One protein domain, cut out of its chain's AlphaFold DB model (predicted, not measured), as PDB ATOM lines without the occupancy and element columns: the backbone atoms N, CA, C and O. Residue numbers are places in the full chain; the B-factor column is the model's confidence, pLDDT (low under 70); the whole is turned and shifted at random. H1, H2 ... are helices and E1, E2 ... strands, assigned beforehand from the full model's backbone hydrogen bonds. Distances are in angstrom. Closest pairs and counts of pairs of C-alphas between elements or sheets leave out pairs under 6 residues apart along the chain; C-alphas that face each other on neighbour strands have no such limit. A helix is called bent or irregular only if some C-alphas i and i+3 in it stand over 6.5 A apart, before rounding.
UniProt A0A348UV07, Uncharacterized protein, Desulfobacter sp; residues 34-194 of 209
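What this domain is: This is residues 34 to 194 of the 209 residues of an uncharacterized protein of Desulfobacter sp (UniProt A0A348UV07). A twisted sheet of long, sharply bent strands folds over until its edge strands E4 and E6 come near each other, with H2 beside these two. The long hairpins E1-E2 and E5-E6 splay apart towards their tips, H1 covers part of E2 on the opposite face from H2 and H3, and the loop of residues 76 to 91 reaches far out at one end. The printed part has 161 residues, with three named helices and six named strands; along the chain, E1, E2 and E3 are followed by H1, then E4, then H2 and H3, then E5 and E6; the sheet is branched, with the neighbour pairs E1 and E2, E1 and E5, E2 and E3, E2 and E4, and E5 and E6, each antiparallel, and the class is mixed, helices and strands. It is only just compact, close to loose, with a radius of gyration of the C-alphas of 18.2 A and spans of 56 by 41 by 26 A.

How they stand to each other: Start with E1, residues 36 to 52, which bends by 105 degrees at residue 39, and E2, residues 55 to 75, which bends by 91 degrees at residue 67. They form an antiparallel hairpin; look for N 48 and O 59, 2.8 A apart. E3, residues 92 to 96, is antiparallel to E2, with N 74 and O 93 at 2.8 A, and E1, E2 and E3 make a meander, each strand the antiparallel neighbour of the one before. H1, residues 99 to 109, is on the sheet over E2, at a height over the sheet of 8.3 A; their closest C-alphas, Ser 68 and Asp 106, are 5.5 A apart. E4, residues 113 to 120, lies on the other side of E2 from E1, with N 60 and O 118 at 2.8 A. H2, residues 127 to 139, and H3, residues 152 to 155, are on the face opposite to H1. E5, residues 163 to 174, is antiparallel to E1, with N 38 and O 166 at 2.8 A, and forms a hairpin with E6, residues 181 to 193, with N 171 and O 184 at 2.8 A. The closest C-alphas of H2 and E6, Lys 139 and Asp 193, are 5.1 A apart. In H1 and H2 every O i to N i+4 pair is within hydrogen-bond range; H3 is too short for one.

Where its parts are: Find C-alpha 36 at (201.322, 134.285, 121.878); from there E1 covers 31.2 A. E2 covers 43.3 A, E5 34.5 A and E6 30.5 A, ending at C-alpha 193 at (190.110, 138.778, 127.138). H2 covers 18.2 A.

The domain as a whole: The C-alphas farthest apart, Lys 80 and Pro 123, are 57.0 A apart. The printed part has no cut; the links E2 to E3 and H2 to H3 are long. Mean pLDDT of the printed part is 73.5, and 52 residues are under 70, among them 47 to 59, 118 to 134 and 144 to 153.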
ATOM      1  N   PRO A  34     207.291 134.292 125.478       71.06
ATOM      2  CA  PRO A  34     207.081 134.118 124.049       71.06
ATOM      3  C   PRO A  34     205.897 134.957 123.561       71.06
ATOM      4  O   PRO A  34     204.975 135.238 124.321       71.06
ATOM      5  N   VAL A  35     205.910 135.319 122.277       81.75
ATOM      6  CA  VAL A  35     204.750 135.925 121.612       81.75
ATOM      7  C   VAL A  35     203.656 134.874 121.475       81.75
ATOM      8  O   VAL A  35     203.920 133.742 121.062       81.75
ATOM      9  N   GLY A  36     202.429 135.232 121.834       85.44
ATOM     10  CA  GLY A  36     201.322 134.285 121.878       85.44
ATOM     11  C   GLY A  36     200.171 134.748 122.756       85.44
ATOM     12  O   GLY A  36     200.125 135.902 123.186       85.44
ATOM     13  N   LYS A  37     199.257 133.821 123.027       88.06
ATOM     14  CA  LYS A  37     198.057 134.002 123.840       88.06
ATOM     15  C   LYS A  37     198.112 133.050 125.035       88.06
ATOM     16  O   LYS A  37     198.292 131.845 124.861       88.06
ATOM     17  N   PHE A  38     197.950 133.585 126.236       86.75
ATOM     18  CA  PHE A  38     198.152 132.876 127.502       86.75
ATOM     19  C   PHE A  38     196.938 133.044 128.404       86.75
ATOM     20  O   PHE A  38     196.344 134.116 128.429       86.75
ATOM     21  N   LEU A  39     196.588 132.013 129.166       88.56
ATOM     22  CA  LEU A  39     195.726 132.167 130.331       88.56
ATOM     23  C   LEU A  39     196.605 132.500 131.530       88.56
ATOM     24  O   LEU A  39     197.528 131.742 131.845       88.56
ATOM     25  N   CYS A  40     196.300 133.605 132.196       88.56
ATOM     26  CA  CYS A  40     197.063 134.086 133.328       88.56
ATOM     27  C   CYS A  40     196.172 134.406 134.525       88.56
ATOM     28  O   CYS A  40     195.031 134.831 134.359       88.56
ATOM     29  N   THR A  41     196.738 134.316 135.725       88.88
ATOM     30  CA  THR A  41     196.147 134.827 136.966       88.88
ATOM     31  C   THR A  41     196.927 136.055 137.417       88.88
ATOM     32  O   THR A  41     198.154 136.006 137.525       88.88
ATOM     33  N   ILE A  42     196.238 137.158 137.709       87.75
ATOM     34  CA  ILE A  42     196.856 138.335 138.332       87.75
ATOM     35  C   ILE A  42     197.254 137.953 139.763       87.75
ATOM     36  O   ILE A  42     196.396 137.655 140.588       87.75
ATOM     37  N   VAL A  43     198.552 137.932 140.065       85.38
ATOM     38  CA  VAL A  43     199.060 137.554 141.397       85.38
ATOM     39  C   VAL A  43     199.479 138.760 142.227       85.38
ATOM     40  O   VAL A  43     199.419 138.705 143.449       85.38
ATOM     41  N   GLU A  44     199.856 139.856 141.571       83.19
ATOM     42  CA  GLU A  44     200.132 141.136 142.218       83.19
ATOM     43  C   GLU A  44     199.541 142.250 141.355       83.19
ATOM     44  O   GLU A  44     199.643 142.228 140.124       83.19
ATOM     45  N   SER A  45     198.917 143.220 142.016       84.06
ATOM     46  CA  SER A  45     198.406 144.424 141.380       84.06
ATOM     47  C   SER A  45     198.568 145.603 142.323       84.06
ATOM     48  O   SER A  45     197.855 145.730 143.323       84.06
ATOM     49  N   THR A  46     199.511 146.475 141.984       75.25
ATOM     50  CA  THR A  46     199.821 147.660 142.782       75.25
ATOM     51  C   THR A  46     199.403 148.896 142.011       75.25
ATOM     52  O   THR A  46     199.908 149.152 140.915       75.25
ATOM     53  N   ALA A  47     198.480 149.669 142.583       69.94
ATOM     54  CA  ALA A  47     198.173 151.000 142.082       69.94
ATOM     55  C   ALA A  47     199.347 151.935 142.413       69.94
ATOM     56  O   ALA A  47     199.816 151.964 143.547       69.94
ATOM     57  N   LYS A  48     199.830 152.690 141.432       69.06
ATOM     58  CA  LYS A  48     200.966 153.604 141.557       69.06
ATOM     59  C   LYS A  48     200.599 154.955 140.979       69.06
ATOM     60  O   LYS A  48     200.088 155.012 139.875       69.06
ATOM     61  N   GLU A  49     200.944 156.054 141.634       62.16
ATOM     62  CA  GLU A  49     200.899 157.354 140.968       62.16
ATOM     63  C   GLU A  49     202.100 157.521 140.018       62.16
ATOM     64  O   GLU A  49     203.251 157.239 140.354       62.16
ATOM     65  N   ASN A  50     201.829 157.952 138.793       61.88
ATOM     66  CA  ASN A  50     202.797 158.205 137.746       61.88
ATOM     67  C   ASN A  50     202.746 159.691 137.375       61.88
ATOM     68  O   ASN A  50     201.768 160.179 136.798       61.88
ATOM     69  N   ALA A  51     203.804 160.412 137.739       60.00
ATOM     70  CA  ALA A  51     203.953 161.824 137.434       60.00
ATOM     71  C   ALA A  51     204.504 162.007 136.013       60.00
ATOM     72  O   ALA A  51     205.656 161.697 135.716       60.00
ATOM     73  N   MET A  52     203.668 162.542 135.130       61.25
ATOM     74  CA  MET A  52     204.040 162.991 133.794       61.25
ATOM     75  C   MET A  52     204.366 164.487 133.814       61.25
ATOM     76  O   MET A  52     203.979 165.225 134.717       61.25
ATOM     77  N   LYS A  53     205.029 164.966 132.754       59.34
ATOM     78  CA  LYS A  53     205.484 166.363 132.627       59.34
ATOM     79  C   LYS A  53     204.380 167.416 132.845       59.34
ATOM     80  O   LYS A  53     204.688 168.540 133.224       59.34
ATOM     81  N   GLU A  54     203.118 167.071 132.588       57.78
ATOM     82  CA  GLU A  54     201.978 168.001 132.633       57.78
ATOM     83  C   GLU A  54     200.861 167.582 133.604       57.78
ATOM     84  O   GLU A  54     199.893 168.329 133.772       57.78
ATOM     85  N   TYR A  55     200.947 166.388 134.203       55.38
ATOM     86  CA  TYR A  55     199.889 165.829 135.047       55.38
ATOM     87  C   TYR A  55     200.342 164.583 135.815       55.38
ATOM     88  O   TYR A  55     201.300 163.931 135.416       55.38
ATOM     89  N   THR A  56     199.604 164.192 136.852       53.47
ATOM     90  CA  THR A  56     199.743 162.878 137.496       53.47
ATOM     91  C   THR A  56     198.579 161.956 137.120       53.47
ATOM     92  O   THR A  56     197.476 162.425 136.806       53.47
ATOM     93  N   CYS A  57     198.833 160.649 137.049       55.06
ATOM     94  CA  CYS A  57     197.819 159.614 136.831       55.06
ATOM     95  C   CYS A  57     198.096 158.393 137.717       55.06
ATOM     96  O   CYS A  57     199.225 158.166 138.117       55.06
ATOM     97  N   ILE A  58     197.091 157.587 138.029       56.91
ATOM     98  CA  ILE A  58     197.227 156.351 138.809       56.91
ATOM     99  C   ILE A  58     197.535 155.206 137.845       56.91
ATOM    100  O   ILE A  58     196.628 154.726 137.219       56.91
ATOM    101  N   ALA A  59     198.741 154.708 137.661       64.88
ATOM    102  CA  ALA A  59     198.964 153.425 136.995       64.88
ATOM    103  C   ALA A  59     198.580 152.215 137.865       64.88
ATOM    104  O   ALA A  59     198.445 152.325 139.077       64.88
ATOM    105  N   ALA A  60     198.448 151.046 137.251       71.44
ATOM    106  CA  ALA A  60     198.529 149.766 137.931       71.44
ATOM    107  C   ALA A  60     199.608 148.919 137.268       71.44
ATOM    108  O   ALA A  60     199.653 148.817 136.039       71.44
ATOM    109  N   ASN A  61     200.469 148.331 138.088       78.06
ATOM    110  CA  ASN A  61     201.430 147.339 137.637       78.06
ATOM    111  C   ASN A  61     200.866 145.965 137.952       78.06
ATOM    112  O   ASN A  61     200.667 145.635 139.120       78.06
ATOM    113  N   TRP A  62     200.599 145.188 136.910       82.00
ATOM    114  CA  TRP A  62     200.149 143.815 137.048       82.00
ATOM    115  C   TRP A  62     201.310 142.866 136.868       82.00
ATOM    116  O   TRP A  62     202.035 142.938 135.876       82.00
ATOM    117  N   LYS A  63     201.419 141.929 137.805       84.12
ATOM    118  CA  LYS A  63     202.189 140.703 137.644       84.12
ATOM    119  C   LYS A  63     201.205 139.566 137.447       84.12
ATOM    120  O   LYS A  63     200.394 139.261 138.319       84.12
ATOM    121  N   MET A  64     201.276 138.945 136.282       85.19
ATOM    122  CA  MET A  64     200.347 137.916 135.838       85.19
ATOM    123  C   MET A  64     201.096 136.597 135.716       85.19
ATOM    124  O   MET A  64     201.990 136.475 134.885       85.19
ATOM    125  N   ARG A  65     200.763 135.609 136.544       85.31
ATOM    126  CA  ARG A  65     201.332 134.263 136.433       85.31
ATOM    127  C   ARG A  65     200.687 133.542 135.257       85.31
ATOM    128  O   ARG A  65     199.466 133.495 135.190       85.31
ATOM    129  N   ILE A  66     201.487 132.954 134.374       84.62
ATOM    130  CA  ILE A  66     201.002 132.093 133.293       84.62
ATOM    131  C   ILE A  66     200.527 130.777 133.909       84.62
ATOM    132  O   ILE A  66     201.313 130.052 134.526       84.62
ATOM    133  N   ASP A  67     199.246 130.476 133.723       84.31
ATOM    134  CA  ASP A  67     198.644 129.211 134.138       84.31
ATOM    135  C   ASP A  67     198.616 128.210 132.974       84.31
ATOM    136  O   ASP A  67     198.835 127.020 133.190       84.31
ATOM    137  N   SER A  68     198.387 128.674 131.737       84.88
ATOM    138  CA  SER A  68     198.515 127.838 130.532       84.88
ATOM    139  C   SER A  68     198.747 128.642 129.250       84.88
ATOM    140  O   SER A  68     198.452 129.838 129.172       84.88
ATOM    141  N   VAL A  69     199.262 127.970 128.222       86.69
ATOM    142  CA  VAL A  69     199.451 128.508 126.873       86.69
ATOM    143  C   VAL A  69     198.258 128.129 125.990       86.69
ATOM    144  O   VAL A  69     197.883 126.958 125.893       86.69
ATOM    145  N   LEU A  70     197.666 129.123 125.323       85.12
ATOM    146  CA  LEU A  70     196.533 128.939 124.409       85.12
ATOM    147  C   LEU A  70     197.004 128.920 122.952       85.12
ATOM    148  O   LEU A  70     196.671 128.012 122.191       85.12
ATOM    149  N   GLU A  71     197.837 129.892 122.585       85.69
ATOM    150  CA  GLU A  71     198.442 130.014 121.260       85.69
ATOM    151  C   GLU A  71     199.879 130.508 121.405       85.69
ATOM    152  O   GLU A  71     200.191 131.272 122.318       85.69
ATOM    153  N   ILE A  72     200.763 130.106 120.498       82.19
ATOM    154  CA  ILE A  72     202.138 130.606 120.482       82.19
ATOM    155  C   ILE A  72     202.564 130.915 119.055       82.19
ATOM    156  O   ILE A  72     202.202 130.217 118.103       82.19
ATOM    157  N   GLU A  73     203.328 131.988 118.904       79.44
ATOM    158  CA  GLU A  73     203.945 132.340 117.644       79.44
ATOM    159  C   GLU A  73     205.129 131.402 117.375       79.44
ATOM    160  O   GLU A  73     206.083 131.318 118.150       79.44
ATOM    161  N   GLN A  74     205.061 130.675 116.261       77.44
ATOM    162  CA  GLN A  74     206.088 129.729 115.843       77.44
ATOM    163  C   GLN A  74     206.598 130.048 114.438       77.44
ATOM    164  O   GLN A  74     205.865 130.611 113.621       77.44
ATOM    165  N   PRO A  75     207.839 129.650 114.117       78.69
ATOM    166  CA  PRO A  75     208.343 129.730 112.757       78.69
ATOM    167  C   PRO A  75     207.448 128.978 111.773       78.69
ATOM    168  O   PRO A  75     207.007 127.859 112.038       78.69
ATOM    169  N   VAL A  76     207.224 129.563 110.601       76.19
ATOM    170  CA  VAL A  76     206.709 128.815 109.457       76.19
ATOM    171  C   VAL A  76     207.861 127.996 108.894       76.19
ATOM    172  O   VAL A  76     208.897 128.559 108.555       76.19
ATOM    173  N   PHE A  77     207.685 126.684 108.788       79.94
ATOM    174  CA  PHE A  77     208.636 125.792 108.133       79.94
ATOM    175  C   PHE A  77     208.102 125.377 106.759       79.94
ATOM    176  O   PHE A  77     206.887 125.256 106.589       79.94
ATOM    177  N   ASP A  78     208.995 125.200 105.787       82.50
ATOM    178  CA  ASP A  78     208.675 124.589 104.496       82.50
ATOM    179  C   ASP A  78     208.590 123.052 104.602       82.50
ATOM    180  O   ASP A  78     208.832 122.471 105.663       82.50
ATOM    181  N   ASP A  79     208.287 122.376 103.490       83.69
ATOM    182  CA  ASP A  79     208.171 120.907 103.421       83.69
ATOM    183  C   ASP A  79     209.479 120.165 103.769       83.69
ATOM    184  O   ASP A  79     209.491 118.944 103.920       83.69
ATOM    185  N   LYS A  80     210.597 120.890 103.894       82.50
ATOM    186  CA  LYS A  80     211.920 120.367 104.257       82.50
ATOM    187  C   LYS A  80     212.289 120.681 105.708       82.50
ATOM    188  O   LYS A  80     213.407 120.381 106.124       82.50
ATOM    189  N   GLY A  81     211.379 121.281 106.477       77.69
ATOM    190  CA  GLY A  81     211.623 121.674 107.862       77.69
ATOM    191  C   GLY A  81     212.529 122.900 108.002       77.69
ATOM    192  O   GLY A  81     213.080 123.129 109.077       77.69
ATOM    193  N   VAL A  82     212.708 123.696 106.943       79.00
ATOM    194  CA  VAL A  82     213.516 124.920 106.973       79.00
ATOM    195  C   VAL A  82     212.615 126.115 107.259       79.00
ATOM    196  O   VAL A  82     211.556 126.270 106.657       79.00
ATOM    197  N   ALA A  83     213.033 126.977 108.190       81.31
ATOM    198  CA  ALA A  83     212.273 128.171 108.532       81.31
ATOM    199  C   ALA A  83     212.172 129.110 107.317       81.31
ATOM    200  O   ALA A  83     213.180 129.598 106.798       81.31
ATOM    201  N   VAL A  84     210.942 129.377 106.887       82.50
ATOM    202  CA  VAL A  84     210.617 130.267 105.775       82.50
ATOM    203  C   VAL A  84     211.022 131.687 106.145       82.50
ATOM    204  O   VAL A  84     210.761 132.154 107.255       82.50
ATOM    205  N   LYS A  85     211.657 132.398 105.209       84.88
ATOM    206  CA  LYS A  85     212.031 133.806 105.373       84.88
ATOM    207  C   LYS A  85     211.386 134.666 104.291       84.88
ATOM    208  O   LYS A  85     211.342 134.267 103.131       84.88
ATOM    209  N   ARG A  86     210.945 135.868 104.663       69.94
ATOM    210  CA  ARG A  86     210.463 136.920 103.759       69.94
ATOM    211  C   ARG A  86     211.190 138.217 104.100       69.94
ATOM    212  O   ARG A  86     211.285 138.571 105.270       69.94
ATOM    213  N   ASP A  87     211.770 138.873 103.098       77.19
ATOM    214  CA  ASP A  87     212.551 140.112 103.267       77.19
ATOM    215  C   ASP A  87     213.658 139.996 104.338       77.19
ATOM    216  O   ASP A  87     213.890 140.891 105.151       77.19
ATOM    217  N   GLY A  88     214.322 138.833 104.380       72.12
ATOM    218  CA  GLY A  88     215.390 138.529 105.340       72.12
ATOM    219  C   GLY A  88     214.919 138.222 106.767       72.12
ATOM    220  O   GLY A  88     215.747 137.884 107.611       72.12
ATOM    221  N   GLN A  89     213.615 138.280 107.047       64.06
ATOM    222  CA  GLN A  89     213.040 137.969 108.354       64.06
ATOM    223  C   GLN A  89     212.360 136.607 108.341       64.06
ATOM    224  O   GLN A  89     211.719 136.223 107.365       64.06
ATOM    225  N   GLN A  90     212.515 135.868 109.435       76.31
ATOM    226  CA  GLN A  90     211.826 134.602 109.637       76.31
ATOM    227  C   GLN A  90     210.322 134.846 109.698       76.31
ATOM    228  O   GLN A  90     209.858 135.677 110.476       76.31
ATOM    229  N   LEU A  91     209.582 134.148 108.842       74.31
ATOM    230  CA  LEU A  91     208.137 134.215 108.827       74.31
ATOM    231  C   LEU A  91     207.620 133.447 110.037       74.31
ATOM    232  O   LEU A  91     207.978 132.288 110.258       74.31
ATOM    233  N   MET A  92     206.781 134.111 110.810       78.12
ATOM    234  CA  MET A  92     206.189 133.571 112.017       78.12
ATOM    235  C   MET A  92     204.677 133.436 111.817       78.12
ATOM    236  O   MET A  92     204.074 134.214 111.077       78.12
ATOM    237  N   LYS A  93     204.065 132.429 112.439       77.25
ATOM    238  CA  LYS A  93     202.612 132.240 112.474       77.25
ATOM    239  C   LYS A  93     202.159 131.939 113.892       77.25
ATOM    240  O   LYS A  93     202.805 131.170 114.599       77.25
ATOM    241  N   VAL A  94     201.029 132.512 114.286       76.00
ATOM    242  CA  VAL A  94     200.347 132.139 115.527       76.00
ATOM    243  C   VAL A  94     199.568 130.860 115.261       76.00
ATOM    244  O   VAL A  94     198.832 130.775 114.276       76.00
ATOM    245  N   LEU A  95     199.778 129.847 116.097       74.62
ATOM    246  CA  LEU A  95     199.061 128.583 116.005       74.62
ATOM    247  C   LEU A  95     198.509 128.163 117.369       74.62
ATOM    248  O   LEU A  95     199.175 128.394 118.386       74.62
ATOM    249  N   PRO A  96     197.347 127.477 117.392       73.81
ATOM    250  CA  PRO A  96     196.908 126.766 118.579       73.81
ATOM    251  C   PRO A  96     197.943 125.700 118.927       73.81
ATOM    252  O   PRO A  96     198.527 125.053 118.048       73.81
ATOM    253  N   VAL A  97     198.191 125.516 120.219       70.50
ATOM    254  CA  VAL A  97     199.217 124.570 120.647       70.50
ATOM    255  C   VAL A  97     198.650 123.143 120.620       70.50
ATOM    256  O   VAL A  97     197.723 122.830 121.359       70.50
ATOM    257  N   ALA A  98     199.195 122.267 119.766       72.69
ATOM    258  CA  ALA A  98     198.825 120.843 119.717       72.69
ATOM    259  C   ALA A  98     199.143 120.134 121.047       72.69
ATOM    260  O   ALA A  98     200.132 120.489 121.677       72.69
ATOM    261  N   ASP A  99     198.402 119.095 121.446       73.06
ATOM    262  CA  ASP A  99     198.453 118.508 122.804       73.06
ATOM    263  C   ASP A  99     199.860 118.243 123.370       73.06
ATOM    264  O   ASP A  99     200.144 118.570 124.523       73.06
ATOM    265  N   GLN A 100     200.776 117.683 122.573       65.94
ATOM    266  CA  GLN A 100     202.148 117.429 123.029       65.94
ATOM    267  C   GLN A 100     202.993 118.710 123.099       65.94
ATOM    268  O   GLN A 100     203.779 118.891 124.029       65.94
ATOM    269  N   ALA A 101     202.819 119.617 122.136       66.50
ATOM    270  CA  ALA A 101     203.459 120.928 122.158       66.50
ATOM    271  C   ALA A 101     202.906 121.789 123.303       66.50
ATOM    272  O   ALA A 101     203.659 122.555 123.895       66.50
ATOM    273  N   LYS A 102     201.627 121.613 123.654       73.00
ATOM    274  CA  LYS A 102     200.940 122.308 124.737       73.00
ATOM    275  C   LYS A 102     201.510 121.873 126.068       73.00
ATOM    276  O   LYS A 102     201.973 122.720 126.806       73.00
ATOM    277  N   LYS A 103     201.635 120.565 126.310       73.06
ATOM    278  CA  LYS A 103     202.306 120.039 127.510       73.06
ATOM    279  C   LYS A 103     203.730 120.568 127.670       73.06
ATOM    280  O   LYS A 103     204.112 120.945 128.770       73.06
ATOM    281  N   ASN A 104     204.505 120.621 126.587       71.38
ATOM    282  CA  ASN A 104     205.872 121.141 126.635       71.38
ATOM    283  C   ASN A 104     205.904 122.661 126.872       71.38
ATOM    284  O   ASN A 104     206.733 123.142 127.638       71.38
ATOM    285  N   ALA A 105     205.014 123.416 126.224       70.25
ATOM    286  CA  ALA A 105     204.920 124.865 126.373       70.25
ATOM    287  C   ALA A 105     204.377 125.265 127.751       70.25
ATOM    288  O   ALA A 105     204.901 126.202 128.347       70.25
ATOM    289  N   ASP A 106     203.394 124.536 128.273       75.12
ATOM    290  CA  ASP A 106     202.887 124.667 129.635       75.12
ATOM    291  C   ASP A 106     203.999 124.319 130.624       75.12
ATOM    292  O   ASP A 106     204.299 125.124 131.488       75.12
ATOM    293  N   ALA A 107     204.714 123.203 130.461       70.75
ATOM    294  CA  ALA A 107     205.842 122.876 131.336       70.75
ATOM    295  C   ALA A 107     206.956 123.942 131.313       70.75
ATOM    296  O   ALA A 107     207.611 124.173 132.326       70.75
ATOM    297  N   LEU A 108     207.177 124.595 130.166       74.62
ATOM    298  CA  LEU A 108     208.199 125.631 130.013       74.62
ATOM    299  C   LEU A 108     207.768 126.997 130.573       74.62
ATOM    300  O   LEU A 108     208.616 127.746 131.065       74.62
ATOM    301  N   ASN A 109     206.483 127.346 130.450       72.75
ATOM    302  CA  ASN A 109     205.973 128.686 130.746       72.75
ATOM    303  C   ASN A 109     205.090 128.765 131.994       72.75
ATOM    304  O   ASN A 109     204.927 129.859 132.528       72.75
ATOM    305  N   ALA A 110     204.544 127.655 132.482       72.81
ATOM    306  CA  ALA A 110     203.744 127.638 133.698       72.81
ATOM    307  C   ALA A 110     204.568 128.158 134.879       72.81
ATOM    308  O   ALA A 110     205.736 127.809 135.062       72.81
ATOM    309  N   GLY A 111     203.957 129.036 135.669       65.50
ATOM    310  CA  GLY A 111     204.628 129.690 136.791       65.50
ATOM    311  C   GLY A 111     205.555 130.845 136.397       65.50
ATOM    312  O   GLY A 111     206.037 131.541 137.289       65.50
ATOM    313  N   ARG A 112     205.775 131.105 135.098       77.25
ATOM    314  CA  ARG A 112     206.403 132.357 134.642       77.25
ATOM    315  C   ARG A 112     205.427 133.520 134.753       77.25
ATOM    316  O   ARG A 112     204.222 133.324 134.896       77.25
ATOM    317  N   PHE A 113     205.957 134.735 134.662       78.88
ATOM    318  CA  PHE A 113     205.184 135.957 134.837       78.88
ATOM    319  C   PHE A 113     205.204 136.839 133.585       78.88
ATOM    320  O   PHE A 113     206.240 137.006 132.942       78.88
ATOM    321  N   ILE A 114     204.054 137.431 133.278       77.56
ATOM    322  CA  ILE A 114     203.887 138.547 132.348       77.56
ATOM    323  C   ILE A 114     203.653 139.801 133.184       77.56
ATOM    324  O   ILE A 114     202.866 139.779 134.129       77.56
ATOM    325  N   PHE A 115     204.328 140.888 132.831       77.56
ATOM    326  CA  PHE A 115     204.201 142.165 133.519       77.56
ATOM    327  C   PHE A 115     203.607 143.198 132.562       77.56
ATOM    328  O   PHE A 115     204.030 143.273 131.407       77.56
ATOM    329  N   ASP A 116     202.639 143.986 133.032       76.25
ATOM    330  CA  ASP A 116     202.103 145.135 132.289       76.25
ATOM    331  C   ASP A 116     201.895 146.342 133.207       76.25
ATOM    332  O   ASP A 116     201.555 146.197 134.384       76.25
ATOM    333  N   SER A 117     202.069 147.536 132.644       71.88
ATOM    334  CA  SER A 117     201.864 148.816 133.323       71.88
ATOM    335  C   SER A 117     200.735 149.583 132.645       71.88
ATOM    336  O   SER A 117     200.868 150.071 131.518       71.88
ATOM    337  N   ILE A 118     199.611 149.732 133.342       68.88
ATOM    338  CA  ILE A 118     198.388 150.315 132.788       68.88
ATOM    339  C   ILE A 118     198.089 151.633 133.488       68.88
ATOM    340  O   ILE A 118     197.685 151.659 134.643       68.88
ATOM    341  N   ASN A 119     198.261 152.749 132.780       62.28
ATOM    342  CA  ASN A 119     198.011 154.085 133.325       62.28
ATOM    343  C   ASN A 119     196.498 154.366 133.500       62.28
ATOM    344  O   ASN A 119     195.705 154.225 132.562       62.28
ATOM    345  N   LEU A 120     196.091 154.829 134.682       53.91
ATOM    346  CA  LEU A 120     194.722 155.217 135.047       53.91
ATOM    347  C   LEU A 120     194.600 156.724 135.296       53.91
ATOM    348  O   LEU A 120     195.076 157.274 136.270       53.91
ATOM    349  N   HIS A 121     193.853 157.354 134.399       49.50
ATOM    350  CA  HIS A 121     193.171 158.640 134.498       49.50
ATOM    351  C   HIS A 121     193.979 159.907 134.831       49.50
ATOM    352  O   HIS A 121     194.580 160.055 135.886       49.50
ATOM    353  N   ASN A 122     193.798 160.905 133.959       50.28
ATOM    354  CA  ASN A 122     193.751 162.325 134.310       50.28
ATOM    355  C   ASN A 122     192.680 163.026 133.435       50.28
ATOM    356  O   ASN A 122     192.473 162.594 132.296       50.28
ATOM    357  N   PRO A 123     192.007 164.105 133.883       45.62
ATOM    358  CA  PRO A 123     191.111 164.906 133.037       45.62
ATOM    359  C   PRO A 123     191.744 165.464 131.747       45.62
ATOM    360  O   PRO A 123     191.023 165.738 130.791       45.62
ATOM    361  N   LYS A 124     193.075 165.614 131.699       50.00
ATOM    362  CA  LYS A 124     193.848 166.071 130.525       50.00
ATOM    363  C   LYS A 124     194.422 164.931 129.667       50.00
ATOM    364  O   LYS A 124     195.208 165.172 128.753       50.00
ATOM    365  N   GLU A 125     194.071 163.683 129.965       59.62
ATOM    366  CA  GLU A 125     194.536 162.507 129.227       59.62
ATOM    367  C   GLU A 125     193.988 162.499 127.785       59.62
ATOM    368  O   GLU A 125     192.845 162.883 127.533       59.62
ATOM    369  N   LYS A 126     194.774 162.012 126.810       60.16
ATOM    370  CA  LYS A 126     194.256 161.764 125.453       60.16
ATOM    371  C   LYS A 126     193.101 160.762 125.547       60.16
ATOM    372  O   LYS A 126     193.293 159.660 126.057       60.16
ATOM    373  N   GLU A 127     191.939 161.094 124.985       61.25
ATOM    374  CA  GLU A 127     190.725 160.254 125.025       61.25
ATOM    375  C   GLU A 127     190.968 158.786 124.615       61.25
ATOM    376  O   GLU A 127     190.344 157.875 125.156       61.25
ATOM    377  N   ALA A 128     191.928 158.522 123.723       62.28
ATOM    378  CA  ALA A 128     192.333 157.165 123.348       62.28
ATOM    379  C   ALA A 128     192.858 156.320 124.531       62.28
ATOM    380  O   ALA A 128     192.517 155.144 124.640       62.28
ATOM    381  N   MET A 129     193.641 156.908 125.441       61.38
ATOM    382  CA  MET A 129     194.203 156.202 126.604       61.38
ATOM    383  C   MET A 129     193.126 155.918 127.655       61.38
ATOM    384  O   MET A 129     193.050 154.817 128.205       61.38
ATOM    385  N   LYS A 130     192.204 156.869 127.838       61.03
ATOM    386  CA  LYS A 130     191.008 156.691 128.666       61.03
ATOM    387  C   LYS A 130     190.123 155.555 128.156       61.03
ATOM    388  O   LYS A 130     189.707 154.706 128.944       61.03
ATOM    389  N   LYS A 131     189.879 155.496 126.843       65.50
ATOM    390  CA  LYS A 131     189.127 154.405 126.205       65.50
ATOM    391  C   LYS A 131     189.840 153.059 126.340       65.50
ATOM    392  O   LYS A 131     189.176 152.081 126.670       65.50
ATOM    393  N   ARG A 132     191.171 153.011 126.175       67.06
ATOM    394  CA  ARG A 132     191.965 151.783 126.374       67.06
ATOM    395  C   ARG A 132     191.799 151.226 127.782       67.06
ATOM    396  O   ARG A 132     191.577 150.038 127.949       67.06
ATOM    397  N   ARG A 133     191.881 152.073 128.800       69.19
ATOM    398  CA  ARG A 133     191.724 151.636 130.190       69.19
ATOM    399  C   ARG A 133     190.354 151.031 130.463       69.19
ATOM    400  O   ARG A 133     190.277 149.967 131.065       69.19
ATOM    401  N   ILE A 134     189.288 151.719 130.052       69.44
ATOM    402  CA  ILE A 134     187.920 151.217 130.238       69.44
ATOM    403  C   ILE A 134     187.762 149.890 129.497       69.44
ATOM    404  O   ILE A 134     187.160 148.965 130.027       69.44
ATOM    405  N   PHE A 135     188.343 149.785 128.301       71.69
ATOM    406  CA  PHE A 135     188.380 148.543 127.543       71.69
ATOM    407  C   PHE A 135     189.078 147.418 128.320       71.69
ATOM    408  O   PHE A 135     188.471 146.370 128.504       71.69
ATOM    409  N   ILE A 136     190.286 147.641 128.850       75.19
ATOM    410  CA  ILE A 136     191.017 146.612 129.607       75.19
ATOM    411  C   ILE A 136     190.278 146.237 130.890       75.19
ATOM    412  O   ILE A 136     190.088 145.059 131.152       75.19
ATOM    413  N   ALA A 137     189.797 147.214 131.659       73.06
ATOM    414  CA  ALA A 137     189.063 146.948 132.894       73.06
ATOM    415  C   ALA A 137     187.792 146.118 132.642       73.06
ATOM    416  O   ALA A 137     187.485 145.214 133.415       73.06
ATOM    417  N   LYS A 138     187.087 146.389 131.533       71.56
ATOM    418  CA  LYS A 138     185.931 145.597 131.090       71.56
ATOM    419  C   LYS A 138     186.311 144.226 130.557       71.56
ATOM    420  O   LYS A 138     185.497 143.323 130.652       71.56
ATOM    421  N   LYS A 139     187.484 144.071 129.948       75.94
ATOM    422  CA  LYS A 139     187.981 142.790 129.425       75.94
ATOM    423  C   LYS A 139     188.585 141.898 130.508       75.94
ATOM    424  O   LYS A 139     188.592 140.689 130.348       75.94
ATOM    425  N   ALA A 140     189.054 142.496 131.598       76.12
ATOM    426  CA  ALA A 140     189.675 141.810 132.723       76.12
ATOM    427  C   ALA A 140     188.700 141.468 133.864       76.12
ATOM    428  O   ALA A 140     189.143 140.969 134.891       76.12
ATOM    429  N   GLY A 141     187.400 141.767 133.749       73.44
ATOM    430  CA  GLY A 141     186.433 141.457 134.818       73.44
ATOM    431  C   GLY A 141     186.386 142.443 135.973       73.44
ATOM    432  O   GLY A 141     185.632 142.235 136.914       73.44
ATOM    433  N   ILE A 142     187.151 143.529 135.915       76.50
ATOM    434  CA  ILE A 142     187.267 144.479 137.031       76.50
ATOM    435  C   ILE A 142     186.022 145.353 137.143       76.50
ATOM    436  O   ILE A 142     185.614 145.738 138.237       76.50
ATOM    437  N   ILE A 143     185.437 145.703 135.998       71.25
ATOM    438  CA  ILE A 143     184.193 146.462 135.916       71.25
ATOM    439  C   ILE A 143     183.246 145.802 134.916       71.25
ATOM    440  O   ILE A 143     183.679 145.207 133.928       71.25
ATOM    441  N   THR A 144     181.945 145.970 135.131       69.50
ATOM    442  CA  THR A 144     180.923 145.467 134.209       69.50
ATOM    443  C   THR A 144     180.868 146.291 132.918       69.50
ATOM    444  O   THR A 144     181.358 147.425 132.838       69.50
ATOM    445  N   SER A 145     180.213 145.748 131.889       67.50
ATOM    446  CA  SER A 145     179.945 146.457 130.629       67.50
ATOM    447  C   SER A 145     179.167 147.765 130.836       67.50
ATOM    448  O   SER A 145     179.370 148.712 130.069       67.50
ATOM    449  N   GLU A 146     178.362 147.844 131.897       64.75
ATOM    450  CA  GLU A 146     177.508 148.983 132.259       64.75
ATOM    451  C   GLU A 146     178.164 149.969 133.239       64.75
ATOM    452  O   GLU A 146     177.668 151.078 133.444       64.75
ATOM    453  N   SER A 147     179.305 149.604 133.827       63.59
ATOM    454  CA  SER A 147     179.984 150.425 134.830       63.59
ATOM    455  C   SER A 147     180.422 151.783 134.269       63.59
ATOM    456  O   SER A 147     181.146 151.868 133.272       63.59
ATOM    457  N   GLN A 148     180.021 152.859 134.954       60.84
ATOM    458  CA  GLN A 148     180.375 154.246 134.605       60.84
ATOM    459  C   GLN A 148     181.536 154.816 135.430       60.84
ATOM    460  O   GLN A 148     182.069 155.878 135.105       60.84
ATOM    461  N   LYS A 149     181.920 154.136 136.513       64.94
ATOM    462  CA  LYS A 149     182.962 154.568 137.448       64.94
ATOM    463  C   LYS A 149     183.887 153.408 137.770       64.94
ATOM    464  O   LYS A 149     183.518 152.247 137.641       64.94
ATOM    465  N   MET A 150     185.095 153.753 138.190       68.19
ATOM    466  CA  MET A 150     186.137 152.801 138.532       68.19
ATOM    467  C   MET A 150     187.049 153.441 139.573       68.19
ATOM    468  O   MET A 150     187.416 154.607 139.422       68.19
ATOM    469  N   THR A 151     187.383 152.702 140.629       68.50
ATOM    470  CA  THR A 151     188.215 153.204 141.733       68.50
ATOM    471  C   THR A 151     189.605 152.572 141.702       68.50
ATOM    472  O   THR A 151     189.786 151.488 141.145       68.50
ATOM    473  N   GLY A 152     190.591 153.222 142.330       66.62
ATOM    474  CA  GLY A 152     191.943 152.667 142.462       66.62
ATOM    475  C   GLY A 152     191.961 151.308 143.171       66.62
ATOM    476  O   GLY A 152     192.707 150.424 142.769       66.62
ATOM    477  N   LYS A 153     191.068 151.087 144.149       69.25
ATOM    478  CA  LYS A 153     190.940 149.810 144.876       69.25
ATOM    479  C   LYS A 153     190.507 148.649 143.976       69.25
ATOM    480  O   LYS A 153     191.023 147.546 144.132       69.25
ATOM    481  N   MET A 154     189.593 148.901 143.034       70.56
ATOM    482  CA  MET A 154     189.154 147.893 142.056       70.56
ATOM    483  C   MET A 154     190.305 147.480 141.133       70.56
ATOM    484  O   MET A 154     190.402 146.321 140.756       70.56
ATOM    485  N   TRP A 155     191.192 148.422 140.801       72.38
ATOM    486  CA  TRP A 155     192.339 148.176 139.929       72.38
ATOM    487  C   TRP A 155     193.563 147.596 140.628       72.38
ATOM    488  O   TRP A 155     194.286 146.824 140.011       72.38
ATOM    489  N   GLY A 156     193.813 147.992 141.875       73.19
ATOM    490  CA  GLY A 156     194.907 147.493 142.701       73.19
ATOM    491  C   GLY A 156     194.532 146.150 143.337       73.19
ATOM    492  O   GLY A 156     194.389 145.168 142.609       73.19
ATOM    493  N   PRO A 157     194.296 146.082 144.660       72.69
ATOM    494  CA  PRO A 157     194.051 144.812 145.347       72.69
ATOM    495  C   PRO A 157     192.871 144.000 144.799       72.69
ATOM    496  O   PRO A 157     192.919 142.777 144.815       72.69
ATOM    497  N   GLY A 158     191.822 144.661 144.294       77.12
ATOM    498  CA  GLY A 158     190.630 143.991 143.764       77.12
ATOM    499  C   GLY A 158     190.854 143.209 142.466       77.12
ATOM    500  O   GLY A 158     190.019 142.380 142.122       77.12
ATOM    501  N   ALA A 159     191.965 143.447 141.761       81.94
ATOM    502  CA  ALA A 159     192.304 142.711 140.546       81.94
ATOM    503  C   ALA A 159     193.054 141.397 140.833       81.94
ATOM    504  O   ALA A 159     193.139 140.536 139.960       81.94
ATOM    505  N   ILE A 160     193.613 141.234 142.038       86.06
ATOM    506  CA  ILE A 160     194.379 140.040 142.413       86.06
ATOM    507  C   ILE A 160     193.451 138.819 142.435       86.06
ATOM    508  O   ILE A 160     192.358 138.858 142.990       86.06
ATOM    509  N   GLY A 161     193.906 137.722 141.833       85.12
ATOM    510  CA  GLY A 161     193.163 136.472 141.690       85.12
ATOM    511  C   GLY A 161     192.300 136.394 140.430       85.12
ATOM    512  O   GLY A 161     191.866 135.297 140.080       85.12
ATOM    513  N   LEU A 162     192.085 137.505 139.714       86.69
ATOM    514  CA  LEU A 162     191.345 137.474 138.454       86.69
ATOM    515  C   LEU A 162     192.141 136.737 137.380       86.69
ATOM    516  O   LEU A 162     193.352 136.935 137.219       86.69
ATOM    517  N   GLN A 163     191.430 135.900 136.625       88.50
ATOM    518  CA  GLN A 163     191.979 135.229 135.461       88.50
ATOM    519  C   GLN A 163     191.719 136.052 134.206       88.50
ATOM    520  O   GLN A 163     190.597 136.478 133.941       88.50
ATOM    521  N   VAL A 164     192.768 136.244 133.419       87.94
ATOM    522  CA  VAL A 164     192.744 137.020 132.185       87.94
ATOM    523  C   VAL A 164     193.467 136.261 131.088       87.94
ATOM    524  O   VAL A 164     194.499 135.626 131.309       87.94
ATOM    525  N   VAL A 165     192.926 136.332 129.881       87.56
ATOM    526  CA  VAL A 165     193.613 135.875 128.684       87.56
ATOM    527  C   VAL A 165     194.456 137.024 128.155       87.56
ATOM    528  O   VAL A 165     193.921 138.084 127.842       87.56
ATOM    529  N   VAL A 166     195.765 136.807 128.063       86.12
ATOM    530  CA  VAL A 166     196.744 137.822 127.675       86.12
ATOM    531  C   VAL A 166     197.360 137.479 126.326       86.12
ATOM    532  O   VAL A 166     197.980 136.426 126.177       86.12
ATOM    533  N   THR A 167     197.246 138.386 125.360       85.56
ATOM    534  CA  THR A 167     197.968 138.320 124.085       85.56
ATOM    535  C   THR A 167     199.199 139.212 124.150       85.56
ATOM    536  O   THR A 167     199.123 140.383 124.527       85.56
ATOM    537  N   THR A 168     200.340 138.676 123.741       83.38
ATOM    538  CA  THR A 168     201.601 139.411 123.609       83.38
ATOM    539  C   THR A 168     202.031 139.479 122.149       83.38
ATOM    540  O   THR A 168     201.675 138.611 121.358       83.38
ATOM    541  N   GLU A 169     202.781 140.518 121.784       76.44
ATOM    542  CA  GLU A 169     203.253 140.779 120.421       76.44
ATOM    543  C   GLU A 169     204.685 141.324 120.402       76.44
ATOM    544  O   GLU A 169     205.175 141.895 121.385       76.44
ATOM    545  N   TRP A 170     205.355 141.199 119.252       74.75
ATOM    546  CA  TRP A 170     206.620 141.888 119.019       74.75
ATOM    547  C   TRP A 170     206.401 143.387 118.883       74.75
ATOM    548  O   TRP A 170     205.713 143.871 117.987       74.75
ATOM    549  N   ASN A 171     207.113 144.145 119.699       71.00
ATOM    550  CA  ASN A 171     207.291 145.567 119.515       71.00
ATOM    551  C   ASN A 171     208.684 145.811 118.949       71.00
ATOM    552  O   ASN A 171     209.682 145.510 119.593       71.00
ATOM    553  N   SER A 172     208.750 146.321 117.721       72.00
ATOM    554  CA  SER A 172     210.009 146.620 117.036       72.00
ATOM    555  C   SER A 172     210.167 148.123 116.858       72.00
ATOM    556  O   SER A 172     209.235 148.795 116.420       72.00
ATOM    557  N   TRP A 173     211.352 148.649 117.147       73.50
ATOM    558  CA  TRP A 173     211.672 150.059 116.941       73.50
ATOM    559  C   TRP A 173     213.124 150.232 116.505       73.50
ATOM    560  O   TRP A 173     213.959 149.345 116.674       73.50
ATOM    561  N   VAL A 174     213.419 151.388 115.916       73.62
ATOM    562  CA  VAL A 174     214.795 151.802 115.636       73.62
ATOM    563  C   VAL A 174     215.255 152.666 116.797       73.62
ATOM    564  O   VAL A 174     214.631 153.679 117.118       73.62
ATOM    565  N   ASP A 175     216.326 152.239 117.448       69.00
ATOM    566  CA  ASP A 175     216.948 152.973 118.534       69.00
ATOM    567  C   ASP A 175     217.459 154.330 118.030       69.00
ATOM    568  O   ASP A 175     218.109 154.431 116.987       69.00
ATOM    569  N   LYS A 176     217.117 155.410 118.735       75.94
ATOM    570  CA  LYS A 176     217.394 156.766 118.243       75.94
ATOM    571  C   LYS A 176     218.883 157.105 118.263       75.94
ATOM    572  O   LYS A 176     219.300 157.891 117.408       75.94
ATOM    573  N   GLU A 177     219.640 156.528 119.192       79.12
ATOM    574  CA  GLU A 177     221.060 156.810 119.417       79.12
ATOM    575  C   GLU A 177     221.934 155.894 118.564       79.12
ATOM    576  O   GLU A 177     222.697 156.364 117.725       79.12
ATOM    577  N   THR A 178     221.754 154.583 118.716       83.81
ATOM    578  CA  THR A 178     222.565 153.552 118.047       83.81
ATOM    579  C   THR A 178     222.127 153.275 116.609       83.81
ATOM    580  O   THR A 178     222.880 152.687 115.841       83.81
ATOM    581  N   LYS A 179     220.911 153.695 116.222       80.81
ATOM    582  CA  LYS A 179     220.254 153.363 114.940       80.81
ATOM    583  C   LYS A 179     220.006 151.869 114.724       80.81
ATOM    584  O   LYS A 179     219.561 151.472 113.648       80.81
ATOM    585  N   GLU A 180     220.227 151.047 115.742       74.19
ATOM    586  CA  GLU A 180     219.976 149.615 115.679       74.19
ATOM    587  C   GLU A 180     218.478 149.318 115.735       74.19
ATOM    588  O   GLU A 180     217.704 149.979 116.433       74.19
ATOM    589  N   LYS A 181     218.054 148.281 115.010       69.00
ATOM    590  CA  LYS A 181     216.693 147.762 115.125       69.00
ATOM    591  C   LYS A 181     216.605 146.903 116.384       69.00
ATOM    592  O   LYS A 181     217.173 145.815 116.433       69.00
ATOM    593  N   LYS A 182     215.864 147.380 117.378       67.50
ATOM    594  CA  LYS A 182     215.578 146.664 118.622       67.50
ATOM    595  C   LYS A 182     214.178 146.061 118.566       67.50
ATOM    596  O   LYS A 182     213.290 146.568 117.873       67.50
ATOM    597  N   ARG A 183     213.985 144.954 119.281       66.88
ATOM    598  CA  ARG A 183     212.671 144.347 119.491       66.88
ATOM    599  C   ARG A 183     212.547 143.822 120.913       66.88
ATOM    600  O   ARG A 183     213.521 143.314 121.457       66.88
ATOM    601  N   ASN A 184     211.352 143.909 121.476       71.12
ATOM    602  CA  ASN A 184     210.971 143.222 122.703       71.12
ATOM    603  C   ASN A 184     209.555 142.658 122.565       71.12
ATOM    604  O   ASN A 184     208.816 143.028 121.650       71.12
ATOM    605  N   VAL A 185     209.189 141.755 123.467       68.50
ATOM    606  CA  VAL A 185     207.804 141.310 123.619       68.50
ATOM    607  C   VAL A 185     207.081 142.282 124.547       68.50
ATOM    608  O   VAL A 185     207.630 142.690 125.570       68.50
ATOM    609  N   LYS A 186     205.861 142.668 124.179       73.69
ATOM    610  CA  LYS A 186     204.949 143.460 125.017       73.69
ATOM    611  C   LYS A 186     203.556 142.841 125.003       73.69
ATOM    612  O   LYS A 186     203.242 142.053 124.115       73.69
ATOM    613  N   VAL A 187     202.698 143.253 125.929       76.50
ATOM    614  CA  VAL A 187     201.261 142.963 125.851       76.50
ATOM    615  C   VAL A 187     200.650 143.747 124.682       76.50
ATOM    616  O   VAL A 187     200.925 144.940 124.510       76.50
ATOM    617  N   ALA A 188     199.860 143.065 123.852       71.81
ATOM    618  CA  ALA A 188     199.188 143.667 122.707       71.81
ATOM    619  C   ALA A 188     198.169 144.720 123.167       71.81
ATOM    620  O   ALA A 188     197.665 144.694 124.292       71.81
ATOM    621  N   TRP A 189     197.857 145.680 122.297       59.97
ATOM    622  CA  TRP A 189     196.990 146.806 122.661       59.97
ATOM    623  C   TRP A 189     195.607 146.367 123.168       59.97
ATOM    624  O   TRP A 189     195.116 146.920 124.154       59.97
ATOM    625  N   ASP A 190     195.016 145.381 122.499       64.12
ATOM    626  CA  ASP A 190     193.740 144.729 122.791       64.12
ATOM    627  C   ASP A 190     193.920 143.348 123.436       64.12
ATOM    628  O   ASP A 190     192.971 142.571 123.504       64.12
ATOM    629  N   GLY A 191     195.128 143.040 123.912       75.00
ATOM    630  CA  GLY A 191     195.536 141.704 124.323       75.00
ATOM    631  C   GLY A 191     194.942 141.222 125.637       75.00
ATOM    632  O   GLY A 191     195.611 140.466 126.317       75.00
ATOM    633  N   TYR A 192     193.743 141.662 126.011       81.06
ATOM    634  CA  TYR A 192     193.029 141.222 127.201       81.06
ATOM    635  C   TYR A 192     191.684 140.628 126.803       81.06
ATOM    636  O   TYR A 192     190.889 141.275 126.113       81.06
ATOM    637  N   ASP A 193     191.411 139.421 127.280       81.00
ATOM    638  CA  ASP A 193     190.110 138.778 127.138       81.00
ATOM    639  C   ASP A 193     189.730 137.966 128.374       81.00
ATOM    640  O   ASP A 193     190.572 137.669 129.225       81.00
ATOM    641  N   TYR A 194     188.461 137.572 128.448       76.88
ATOM    642  CA  TYR A 194     188.018 136.623 129.460       76.88
ATOM    643  C   TYR A 194     188.423 135.202 129.071       76.88
ATOM    644  O   TYR A 194     188.291 134.823 127.902       76.88
TER     645      TYR A 194